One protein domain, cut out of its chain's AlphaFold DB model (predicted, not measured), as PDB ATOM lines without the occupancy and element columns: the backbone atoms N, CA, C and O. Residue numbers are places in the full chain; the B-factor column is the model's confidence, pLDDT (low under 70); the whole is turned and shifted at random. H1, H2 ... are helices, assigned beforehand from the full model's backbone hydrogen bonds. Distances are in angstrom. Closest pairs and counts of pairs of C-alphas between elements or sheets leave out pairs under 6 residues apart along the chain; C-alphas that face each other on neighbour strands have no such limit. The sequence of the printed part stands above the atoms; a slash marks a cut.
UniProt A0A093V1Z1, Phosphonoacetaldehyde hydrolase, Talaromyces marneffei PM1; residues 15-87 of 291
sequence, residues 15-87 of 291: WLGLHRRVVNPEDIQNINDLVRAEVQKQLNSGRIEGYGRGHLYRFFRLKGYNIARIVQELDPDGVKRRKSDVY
ATOM      1  N   TRP A  15     162.887 159.828 129.820       45.75
ATOM      2  CA  TRP A  15     163.340 160.172 128.466       45.75
ATOM      3  C   TRP A  15     162.222 160.667 127.531       45.75
ATOM      4  O   TRP A  15     162.505 161.311 126.528       45.75
ATOM      5  N   LEU A  16     160.957 160.375 127.850       52.62
ATOM      6  CA  LEU A  16     159.789 160.797 127.069       52.62
ATOM      7  C   LEU A  16     159.125 162.072 127.625       52.62
ATOM      8  O   LEU A  16     158.036 162.421 127.179       52.62
ATOM      9  N   GLY A  17     159.712 162.735 128.631       41.91
ATOM     10  CA  GLY A  17     159.123 163.928 129.264       41.91
ATOM     11  C   GLY A  17     157.817 163.662 130.030       41.91
ATOM     12  O   GLY A  17     157.173 164.588 130.523       41.91
ATOM     13  N   LEU A  18     157.418 162.394 130.170       50.75
ATOM     14  CA  LEU A  18     156.201 161.983 130.860       50.75
ATOM     15  C   LEU A  18     156.443 161.990 132.369       50.75
ATOM     16  O   LEU A  18     156.904 161.010 132.959       50.75
ATOM     17  N   HIS A  19     156.102 163.112 132.994       45.03
ATOM     18  CA  HIS A  19     156.107 163.246 134.441       45.03
ATOM     19  C   HIS A  19     155.080 162.266 135.032       45.03
ATOM     20  O   HIS A  19     153.976 162.099 134.501       45.03
ATOM     21  N   ARG A  20     155.416 161.593 136.145       52.34
ATOM     22  CA  ARG A  20     154.380 160.930 136.956       52.34
ATOM     23  C   ARG A  20     153.347 162.002 137.307       52.34
ATOM     24  O   ARG A  20     153.743 163.083 137.729       52.34
ATOM     25  N   ARG A  21     152.049 161.713 137.149       53.34
ATOM     26  CA  ARG A  21     151.008 162.580 137.719       53.34
ATOM     27  C   ARG A  21     151.303 162.667 139.216       53.34
ATOM     28  O   ARG A  21     151.157 161.666 139.914       53.34
ATOM     29  N   VAL A  22     151.799 163.807 139.681       47.50
ATOM     30  CA  VAL A  22     151.850 164.113 141.107       47.50
ATOM     31  C   VAL A  22     150.397 164.362 141.479       47.50
ATOM     32  O   VAL A  22     149.851 165.420 141.190       47.50
ATOM     33  N   VAL A  23     149.728 163.319 141.965       58.25
ATOM     34  CA  VAL A  23     148.349 163.408 142.443       58.25
ATOM     35  C   VAL A  23     148.440 163.752 143.925       58.25
ATOM     36  O   VAL A  23     149.116 163.040 144.670       58.25
ATOM     37  N   ASN A  24     147.824 164.864 144.324       70.81
ATOM     38  CA  ASN A  24     147.729 165.298 145.715       70.81
ATOM     39  C   ASN A  24     147.207 164.130 146.588       70.81
ATOM     40  O   ASN A  24     146.231 163.483 146.192       70.81
ATOM     41  N   PRO A  25     147.830 163.814 147.741       70.38
ATOM     42  CA  PRO A  25     147.364 162.748 148.630       70.38
ATOM     43  C   PRO A  25     145.883 162.854 149.016       70.38
ATOM     44  O   PRO A  25     145.206 161.831 149.116       70.38
ATOM     45  N   GLU A  26     145.368 164.073 149.175       70.50
ATOM     46  CA  GLU A  26     143.956 164.327 149.489       70.50
ATOM     47  C   GLU A  26     143.028 163.945 148.326       70.50
ATOM     48  O   GLU A  26     141.994 163.313 148.537       70.50
ATOM     49  N   ASP A  27     143.437 164.212 147.083       68.12
ATOM     50  CA  ASP A  27     142.678 163.827 145.888       68.12
ATOM     51  C   ASP A  27     142.619 162.304 145.733       68.12
ATOM     52  O   ASP A  27     141.592 161.747 145.345       68.12
ATOM     53  N   ILE A  28     143.706 161.602 146.077       68.38
ATOM     54  CA  ILE A  28     143.737 160.132 146.088       68.38
ATOM     55  C   ILE A  28     142.742 159.589 147.115       68.38
ATOM     56  O   ILE A  28     142.036 158.619 146.828       68.38
ATOM     57  N   GLN A  29     142.688 160.195 148.300       75.44
ATOM     58  CA  GLN A  29     141.784 159.776 149.363       75.44
ATOM     59  C   GLN A  29     140.320 160.007 148.967       75.44
ATOM     60  O   GLN A  29     139.531 159.065 149.009       75.44
ATOM     61  N   ASN A  30     139.997 161.192 148.445       78.44
ATOM     62  CA  ASN A  30     138.659 161.529 147.953       78.44
ATOM     63  C   ASN A  30     138.194 160.588 146.830       78.44
ATOM     64  O   ASN A  30     137.058 160.110 146.840       78.44
ATOM     65  N   ILE A  31     139.077 160.262 145.878       74.75
ATOM     66  CA  ILE A  31     138.771 159.303 144.805       74.75
ATOM     67  C   ILE A  31     138.535 157.903 145.382       74.75
ATOM     68  O   ILE A  31     137.588 157.230 144.978       74.75
ATOM     69  N   ASN A  32     139.365 157.449 146.322       79.81
ATOM     70  CA  ASN A  32     139.200 156.129 146.932       79.81
ATOM     71  C   ASN A  32     137.894 156.014 147.722       79.81
ATOM     72  O   ASN A  32     137.255 154.964 147.668       79.81
ATOM     73  N   ASP A  33     137.480 157.071 148.415       83.31
ATOM     74  CA  ASP A  33     136.244 157.075 149.198       83.31
ATOM     75  C   ASP A  33     135.005 157.097 148.295       83.31
ATOM     76  O   ASP A  33     134.047 156.357 148.533       83.31
ATOM     77  N   LEU A  34     135.070 157.816 147.171       83.50
ATOM     78  CA  LEU A  34     134.039 157.774 146.134       83.50
ATOM     79  C   LEU A  34     133.936 156.381 145.491       83.50
ATOM     80  O   LEU A  34     132.839 155.839 145.330       83.50
ATOM     81  N   VAL A  35     135.076 155.752 145.185       83.56
ATOM     82  CA  VAL A  35     135.120 154.378 144.659       83.56
ATOM     83  C   VAL A  35     134.582 153.376 145.686       83.56
ATOM     84  O   VAL A  35     133.836 152.475 145.307       83.56
ATOM     85  N   ARG A  36     134.914 153.521 146.976       87.06
ATOM     86  CA  ARG A  36     134.379 152.679 148.062       87.06
ATOM     87  C   ARG A  36     132.867 152.781 148.169       87.06
ATOM     88  O   ARG A  36     132.209 151.746 148.230       87.06
ATOM     89  N   ALA A  37     132.324 153.997 148.155       85.62
ATOM     90  CA  ALA A  37     130.884 154.219 148.235       85.62
ATOM     91  C   ALA A  37     130.145 153.550 147.067       85.62
ATOM     92  O   ALA A  37     129.145 152.860 147.271       85.62
ATOM     93  N   GLU A  38     130.674 153.677 145.847       83.94
ATOM     94  CA  GLU A  38     130.082 153.035 144.672       83.94
ATOM     95  C   GLU A  38     130.235 151.506 144.717       83.94
ATOM     96  O   GLU A  38     129.289 150.793 144.395       83.94
ATOM     97  N   VAL A  39     131.379 150.970 145.156       84.94
ATOM     98  CA  VAL A  39     131.550 149.516 145.333       84.94
ATOM     99  C   VAL A  39     130.559 148.971 146.360       84.94
ATOM    100  O   VAL A  39     129.887 147.979 146.079       84.94
ATOM    101  N   GLN A  40     130.406 149.640 147.505       86.50
ATOM    102  CA  GLN A  40     129.475 149.227 148.553       86.50
ATOM    103  C   GLN A  40     128.024 149.268 148.072       86.50
ATOM    104  O   GLN A  40     127.270 148.325 148.299       86.50
ATOM    105  N   LYS A  41     127.636 150.320 147.345       87.31
ATOM    106  CA  LYS A  41     126.303 150.435 146.740       87.31
ATOM    107  C   LYS A  41     125.988 149.253 145.823       87.31
ATOM    108  O   LYS A  41     124.868 148.753 145.826       87.31
ATOM    109  N   GLN A  42     126.967 148.815 145.034       84.00
ATOM    110  CA  GLN A  42     126.799 147.717 144.080       84.00
ATOM    111  C   GLN A  42     126.847 146.332 144.744       84.00
ATOM    112  O   GLN A  42     126.220 145.402 144.244       84.00
ATOM    113  N   LEU A  43     127.565 146.189 145.863       83.69
ATOM    114  CA  LEU A  43     127.513 144.989 146.705       83.69
ATOM    115  C   LEU A  43     126.148 144.869 147.392       83.69
ATOM    116  O   LEU A  43     125.518 143.822 147.311       83.69
ATOM    117  N   ASN A  44     125.654 145.960 147.982       83.81
ATOM    118  CA  ASN A  44     124.367 145.990 148.684       83.81
ATOM    119  C   ASN A  44     123.172 145.746 147.753       83.81
ATOM    120  O   ASN A  44     122.146 145.244 148.194       83.81
ATOM    121  N   SER A  45     123.288 146.098 146.471       81.19
ATOM    122  CA  SER A  45     122.249 145.807 145.481       81.19
ATOM    123  C   SER A  45     122.238 144.345 145.020       81.19
ATOM    124  O   SER A  45     121.396 143.987 144.202       81.19
ATOM    125  N   GLY A  46     123.197 143.516 145.457       75.88
ATOM    126  CA  GLY A  46     123.380 142.132 145.002       75.88
ATOM    127  C   GLY A  46     123.859 142.006 143.549       75.88
ATOM    128  O   GLY A  46     124.245 140.929 143.097       75.88
ATOM    129  N   ARG A  47     123.914 143.115 142.797       71.94
ATOM    130  CA  ARG A  47     124.157 143.118 141.348       71.94
ATOM    131  C   ARG A  47     125.511 142.522 140.965       71.94
ATOM    132  O   ARG A  47     125.632 141.912 139.909       71.94
ATOM    133  N   ILE A  48     126.537 142.713 141.798       74.06
ATOM    134  CA  ILE A  48     127.915 142.276 141.505       74.06
ATOM    135  C   ILE A  48     128.309 140.971 142.217       74.06
ATOM    136  O   ILE A  48     129.460 140.527 142.110       74.06
ATOM    137  N   GLU A  49     127.378 140.342 142.936       69.06
ATOM    138  CA  GLU A  49     127.632 139.120 143.704       69.06
ATOM    139  C   GLU A  49     127.905 137.907 142.799       69.06
ATOM    140  O   GLU A  49     128.774 137.084 143.107       69.06
ATOM    141  N   GLY A  50     127.241 137.859 141.638       64.19
ATOM    142  CA  GLY A  50     127.464 136.869 140.579       64.19
ATOM    143  C   GLY A  50     128.593 137.218 139.600       64.19
ATOM    144  O   GLY A  50     128.891 136.442 138.694       64.19
ATOM    145  N   TYR A  51     129.240 138.382 139.733       72.56
ATOM    146  CA  TYR A  51     130.276 138.784 138.779       72.56
ATOM    147  C   TYR A  51     131.574 138.018 139.028       72.56
ATOM    148  O   TYR A  51     132.187 138.138 140.087       72.56
ATOM    149  N   GLY A  52     132.075 137.323 138.006       67.06
ATOM    150  CA  GLY A  52     133.441 136.795 138.003       67.06
ATOM    151  C   GLY A  52     134.501 137.907 138.062       67.06
ATOM    152  O   GLY A  52     134.225 139.082 137.793       67.06
ATOM    153  N   ARG A  53     135.765 137.552 138.355       71.44
ATOM    154  CA  ARG A  53     136.874 138.527 138.495       71.44
ATOM    155  C   ARG A  53     136.997 139.468 137.289       71.44
ATOM    156  O   ARG A  53     137.187 140.662 137.473       71.44
ATOM    157  N   GLY A  54     136.898 138.962 136.061       67.81
ATOM    158  CA  GLY A  54     136.987 139.806 134.863       67.81
ATOM    159  C   GLY A  54     135.843 140.824 134.758       67.81
ATOM    160  O   GLY A  54     136.077 141.983 134.420       67.81
ATOM    161  N   HIS A  55     134.626 140.404 135.109       70.00
ATOM    162  CA  HIS A  55     133.408 141.207 134.991       70.00
ATOM    163  C   HIS A  55     133.336 142.326 136.008       70.00
ATOM    164  O   HIS A  55     133.053 143.463 135.642       70.00
ATOM    165  N   LEU A  56     133.717 142.023 137.244       80.31
ATOM    166  CA  LEU A  56     133.873 143.018 138.289       80.31
ATOM    167  C   LEU A  56     134.819 144.144 137.831       80.31
ATOM    168  O   LEU A  56     134.455 145.315 137.837       80.31
ATOM    169  N   TYR A  57     136.010 143.804 137.331       79.31
ATOM    170  CA  TYR A  57     136.987 144.813 136.906       79.31
ATOM    171  C   TYR A  57     136.550 145.588 135.655       79.31
ATOM    172  O   TYR A  57     136.845 146.779 135.562       79.31
ATOM    173  N   ARG A  58     135.855 144.952 134.699       73.38
ATOM    174  CA  ARG A  58     135.321 145.642 133.510       73.38
ATOM    175  C   ARG A  58     134.234 146.644 133.896       73.38
ATOM    176  O   ARG A  58     134.312 147.788 133.463       73.38
ATOM    177  N   PHE A  59     133.277 146.237 134.728       78.50
ATOM    178  CA  PHE A  59     132.155 147.074 135.158       78.50
ATOM    179  C   PHE A  59     132.629 148.379 135.808       78.50
ATOM    180  O   PHE A  59     132.211 149.463 135.412       78.50
ATOM    181  N   PHE A  60     133.573 148.292 136.747       80.56
ATOM    182  CA  PHE A  60     134.105 149.484 137.404       80.56
ATOM    183  C   PHE A  60     135.044 150.300 136.504       80.56
ATOM    184  O   PHE A  60     135.020 151.525 136.579       80.56
ATOM    185  N   ARG A  61     135.796 149.670 135.584       77.56
ATOM    186  CA  ARG A  61     136.606 150.407 134.593       77.56
ATOM    187  C   ARG A  61     135.769 151.229 133.622       77.56
ATOM    188  O   ARG A  61     136.206 152.315 133.263       77.56
ATOM    189  N   LEU A  62     134.602 150.733 133.201       70.38
ATOM    190  CA  LEU A  62     133.690 151.490 132.334       70.38
ATOM    191  C   LEU A  62     133.184 152.766 133.020       70.38
ATOM    192  O   LEU A  62     132.981 153.774 132.359       70.38
ATOM    193  N   LYS A  63     133.085 152.752 134.353       76.94
ATOM    194  CA  LYS A  63     132.779 153.933 135.175       76.94
ATOM    195  C   LYS A  63     134.013 154.776 135.544       76.94
ATOM    196  O   LYS A  63     133.907 155.693 136.347       76.94
ATOM    197  N   GLY A  64     135.192 154.454 135.003       73.81
ATOM    198  CA  GLY A  64     136.447 155.161 135.286       73.81
ATOM    199  C   GLY A  64     137.142 154.766 136.595       73.81
ATOM    200  O   GLY A  64     138.148 155.375 136.955       73.81
ATOM    201  N   TYR A  65     136.666 153.737 137.301       79.94
ATOM    202  CA  TYR A  65     137.172 153.353 138.619       79.94
ATOM    203  C   TYR A  65     138.211 152.227 138.577       79.94
ATOM    204  O   TYR A  65     138.103 151.254 137.824       79.94
ATOM    205  N   ASN A  66     139.208 152.322 139.461       78.25
ATOM    206  CA  ASN A  66     140.169 151.254 139.730       78.25
ATOM    207  C   ASN A  66     139.916 150.661 141.121       78.25
ATOM    208  O   ASN A  66     140.131 151.311 142.135       78.25
ATOM    209  N   ILE A  67     139.469 149.410 141.150       80.19
ATOM    210  CA  ILE A  67     138.859 148.788 142.333       80.19
ATOM    211  C   ILE A  67     139.684 147.663 142.964       80.19
ATOM    212  O   ILE A  67     139.214 146.999 143.886       80.19
ATOM    213  N   ALA A  68     140.898 147.411 142.464       71.25
ATOM    214  CA  ALA A  68     141.641 146.190 142.779       71.25
ATOM    215  C   ALA A  68     141.859 145.972 144.286       71.25
ATOM    216  O   ALA A  68     141.691 144.857 144.773       71.25
ATOM    217  N   ARG A  69     142.214 147.042 145.010       74.56
ATOM    218  CA  ARG A  69     142.465 147.011 146.459       74.56
ATOM    219  C   ARG A  69     141.174 147.137 147.270       74.56
ATOM    220  O   ARG A  69     140.986 146.417 148.237       74.56
ATOM    221  N   ILE A  70     140.255 147.983 146.805       81.94
ATOM    222  CA  ILE A  70     139.010 148.328 147.499       81.94
ATOM    223  C   ILE A  70     138.045 147.137 147.582       81.94
ATOM    224  O   ILE A  70     137.473 146.892 148.635       81.94
ATOM    225  N   VAL A  71     137.896 146.339 146.520       82.19
ATOM    226  CA  VAL A  71     137.011 145.157 146.585       82.19
ATOM    227  C   VAL A  71     137.601 144.049 147.458       82.19
ATOM    228  O   VAL A  71     136.860 143.310 148.089       82.19
ATOM    229  N   GLN A  72     138.928 143.943 147.543       83.00
ATOM    230  CA  GLN A  72     139.559 142.995 148.463       83.00
ATOM    231  C   GLN A  72     139.347 143.387 149.936       83.00
ATOM    232  O   GLN A  72     139.286 142.499 150.781       83.00
ATOM    233  N   GLU A  73     139.232 144.688 150.223       83.50
ATOM    234  CA  GLU A  73     138.897 145.223 151.550       83.50
ATOM    235  C   GLU A  73     137.403 145.017 151.886       83.50
ATOM    236  O   GLU A  73     137.092 144.616 153.003       83.50
ATOM    237  N   LEU A  74     136.491 145.251 150.932       84.38
ATOM    238  CA  LEU A  74     135.035 145.235 151.165       84.38
ATOM    239  C   LEU A  74     134.357 143.861 150.993       84.38
ATOM    240  O   LEU A  74     133.338 143.609 151.626       84.38
ATOM    241  N   ASP A  75     134.886 142.976 150.142       83.12
ATOM    242  CA  ASP A  75     134.321 141.644 149.850       83.12
ATOM    243  C   ASP A  75     135.439 140.583 149.711       83.12
ATOM    244  O   ASP A  75     135.743 140.092 148.611       83.12
ATOM    245  N   PRO A  76     136.114 140.225 150.821       83.62
ATOM    246  CA  PRO A  76     137.214 139.265 150.790       83.62
ATOM    247  C   PRO A  76     136.758 137.858 150.368       83.62
ATOM    248  O   PRO A  76     137.499 137.156 149.669       83.62
ATOM    249  N   ASP A  77     135.545 137.446 150.738       81.25
ATOM    250  CA  ASP A  77     135.026 136.107 150.446       81.25
ATOM    251  C   ASP A  77     134.566 135.964 148.995       81.25
ATOM    252  O   ASP A  77     134.900 134.971 148.339       81.25
ATOM    253  N   GLY A  78     133.926 136.979 148.413       80.44
ATOM    254  CA  GLY A  78     133.655 137.002 146.980       80.44
ATOM    255  C   GLY A  78     134.936 137.036 146.150       80.44
ATOM    256  O   GLY A  78     134.995 136.437 145.077       80.44
ATOM    257  N   VAL A  79     136.018 137.671 146.621       79.00
ATOM    258  CA  VAL A  79     137.329 137.588 145.945       79.00
ATOM    259  C   VAL A  79     137.905 136.169 145.987       79.00
ATOM    260  O   VAL A  79     138.481 135.733 144.984       79.00
ATOM    261  N   LYS A  80     137.749 135.431 147.094       78.19
ATOM    262  CA  LYS A  80     138.152 134.014 147.180       78.19
ATOM    263  C   LYS A  80     137.338 133.144 146.217       78.19
ATOM    264  O   LYS A  80     137.958 132.440 145.419       78.19
ATOM    265  N   ARG A  81     136.003 133.275 146.201       76.19
ATOM    266  CA  ARG A  81     135.112 132.576 145.245       76.19
ATOM    267  C   ARG A  81     135.525 132.831 143.792       76.19
ATOM    268  O   ARG A  81     135.825 131.916 143.033       76.19
ATOM    269  N   ARG A  82     135.700 134.103 143.428       73.62
ATOM    270  CA  ARG A  82     136.106 134.498 142.068       73.62
ATOM    271  C   ARG A  82     137.507 134.005 141.689       73.62
ATOM    272  O   ARG A  82     137.812 133.909 140.502       73.62
ATOM    273  N   LYS A  83     138.393 133.747 142.660       68.06
ATOM    274  CA  LYS A  83     139.708 133.133 142.413       68.06
ATOM    275  C   LYS A  83     139.598 131.625 142.198       68.06
ATOM    276  O   LYS A  83     140.332 131.129 141.348       68.06
ATOM    277  N   SER A  84     138.711 130.919 142.905       63.31
ATOM    278  CA  SER A  84     138.473 129.488 142.669       63.31
ATOM    279  C   SER A  84     137.809 129.222 141.314       63.31
ATOM    280  O   SER A  84     138.193 128.269 140.642       63.31
ATOM    281  N   ASP A  85     136.919 130.105 140.848       60.84
ATOM    282  CA  ASP A  85     136.203 129.921 139.571       60.84
ATOM    283  C   ASP A  85     137.119 129.980 138.338       60.84
ATOM    284  O   ASP A  85     136.897 129.290 137.344       60.84
ATOM    285  N   VAL A  86     138.205 130.760 138.404       53.06
ATOM    286  CA  VAL A  86     139.188 130.901 137.310       53.06
ATOM    287  C   VAL A  86     139.959 129.596 137.042       53.06
ATOM    288  O   VAL A  86     140.555 129.447 135.974       53.06
ATOM    289  N   TYR A  87     139.939 128.629 137.967       47.44
ATOM    290  CA  TYR A  87     140.685 127.374 137.842       47.44
ATOM    291  C   TYR A  87     139.949 126.227 137.126       47.44
ATOM    292  O   TYR A  87     140.595 125.210 136.863       47.44
TER     293      TYR A  87
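AT A GLANCE: This is residues 15 to 87 of the 291 residues of the protein "Phosphonoacetaldehyde hydrolase" of Talaromyces marneffei PM1 (UniProt A0A093V1Z1). Look first for one long helix, H1, with three short helices gathered over one side of its later part: H3 packs on H1, and H2 and H4 lie farther out. Residues 15 to 30, of which 25 to 30 belong to H1, stick out as a free arm. The 73 printed residues include four named helices, H1 to H4 in order, and no named strand: all helix. The whole is loose, radius of gyration of the C-alphas 14.6 A, spanning 42 by 27 by 20 A.

HOW THE PARTS SIT: H1, residues 25 to 44, touches H3, residues 68 to 74, with its residues 32 to 40 alone; the closest C-alphas, of Arg 36 and Ile 70, are 6.4 A apart. Their steep tilt is 58 degrees, the same way. H2, residues 53 to 62, only just touches H4, residues 76 to 85, with 3 pairs of C-alphas within 8 A, the closest being Arg 53 and Arg 82 at 5.4 A. H1 and H4 are apart. Every O i to N i+4 pair is within hydrogen-bond range in H1, H2 and H4, and 2 of 3 in H3.

IN THESE COORDINATES: Find C-alpha 25 at (147.364, 162.748, 148.630); H1 runs 28.5 A to C-alpha 44. H4 ends at C-alpha 85, (136.203, 129.921, 139.571).

THE WHOLE: The printed part has no cut. Mean pLDDT of the printed part is 72.9, with residues 15 to 23 among those under 70.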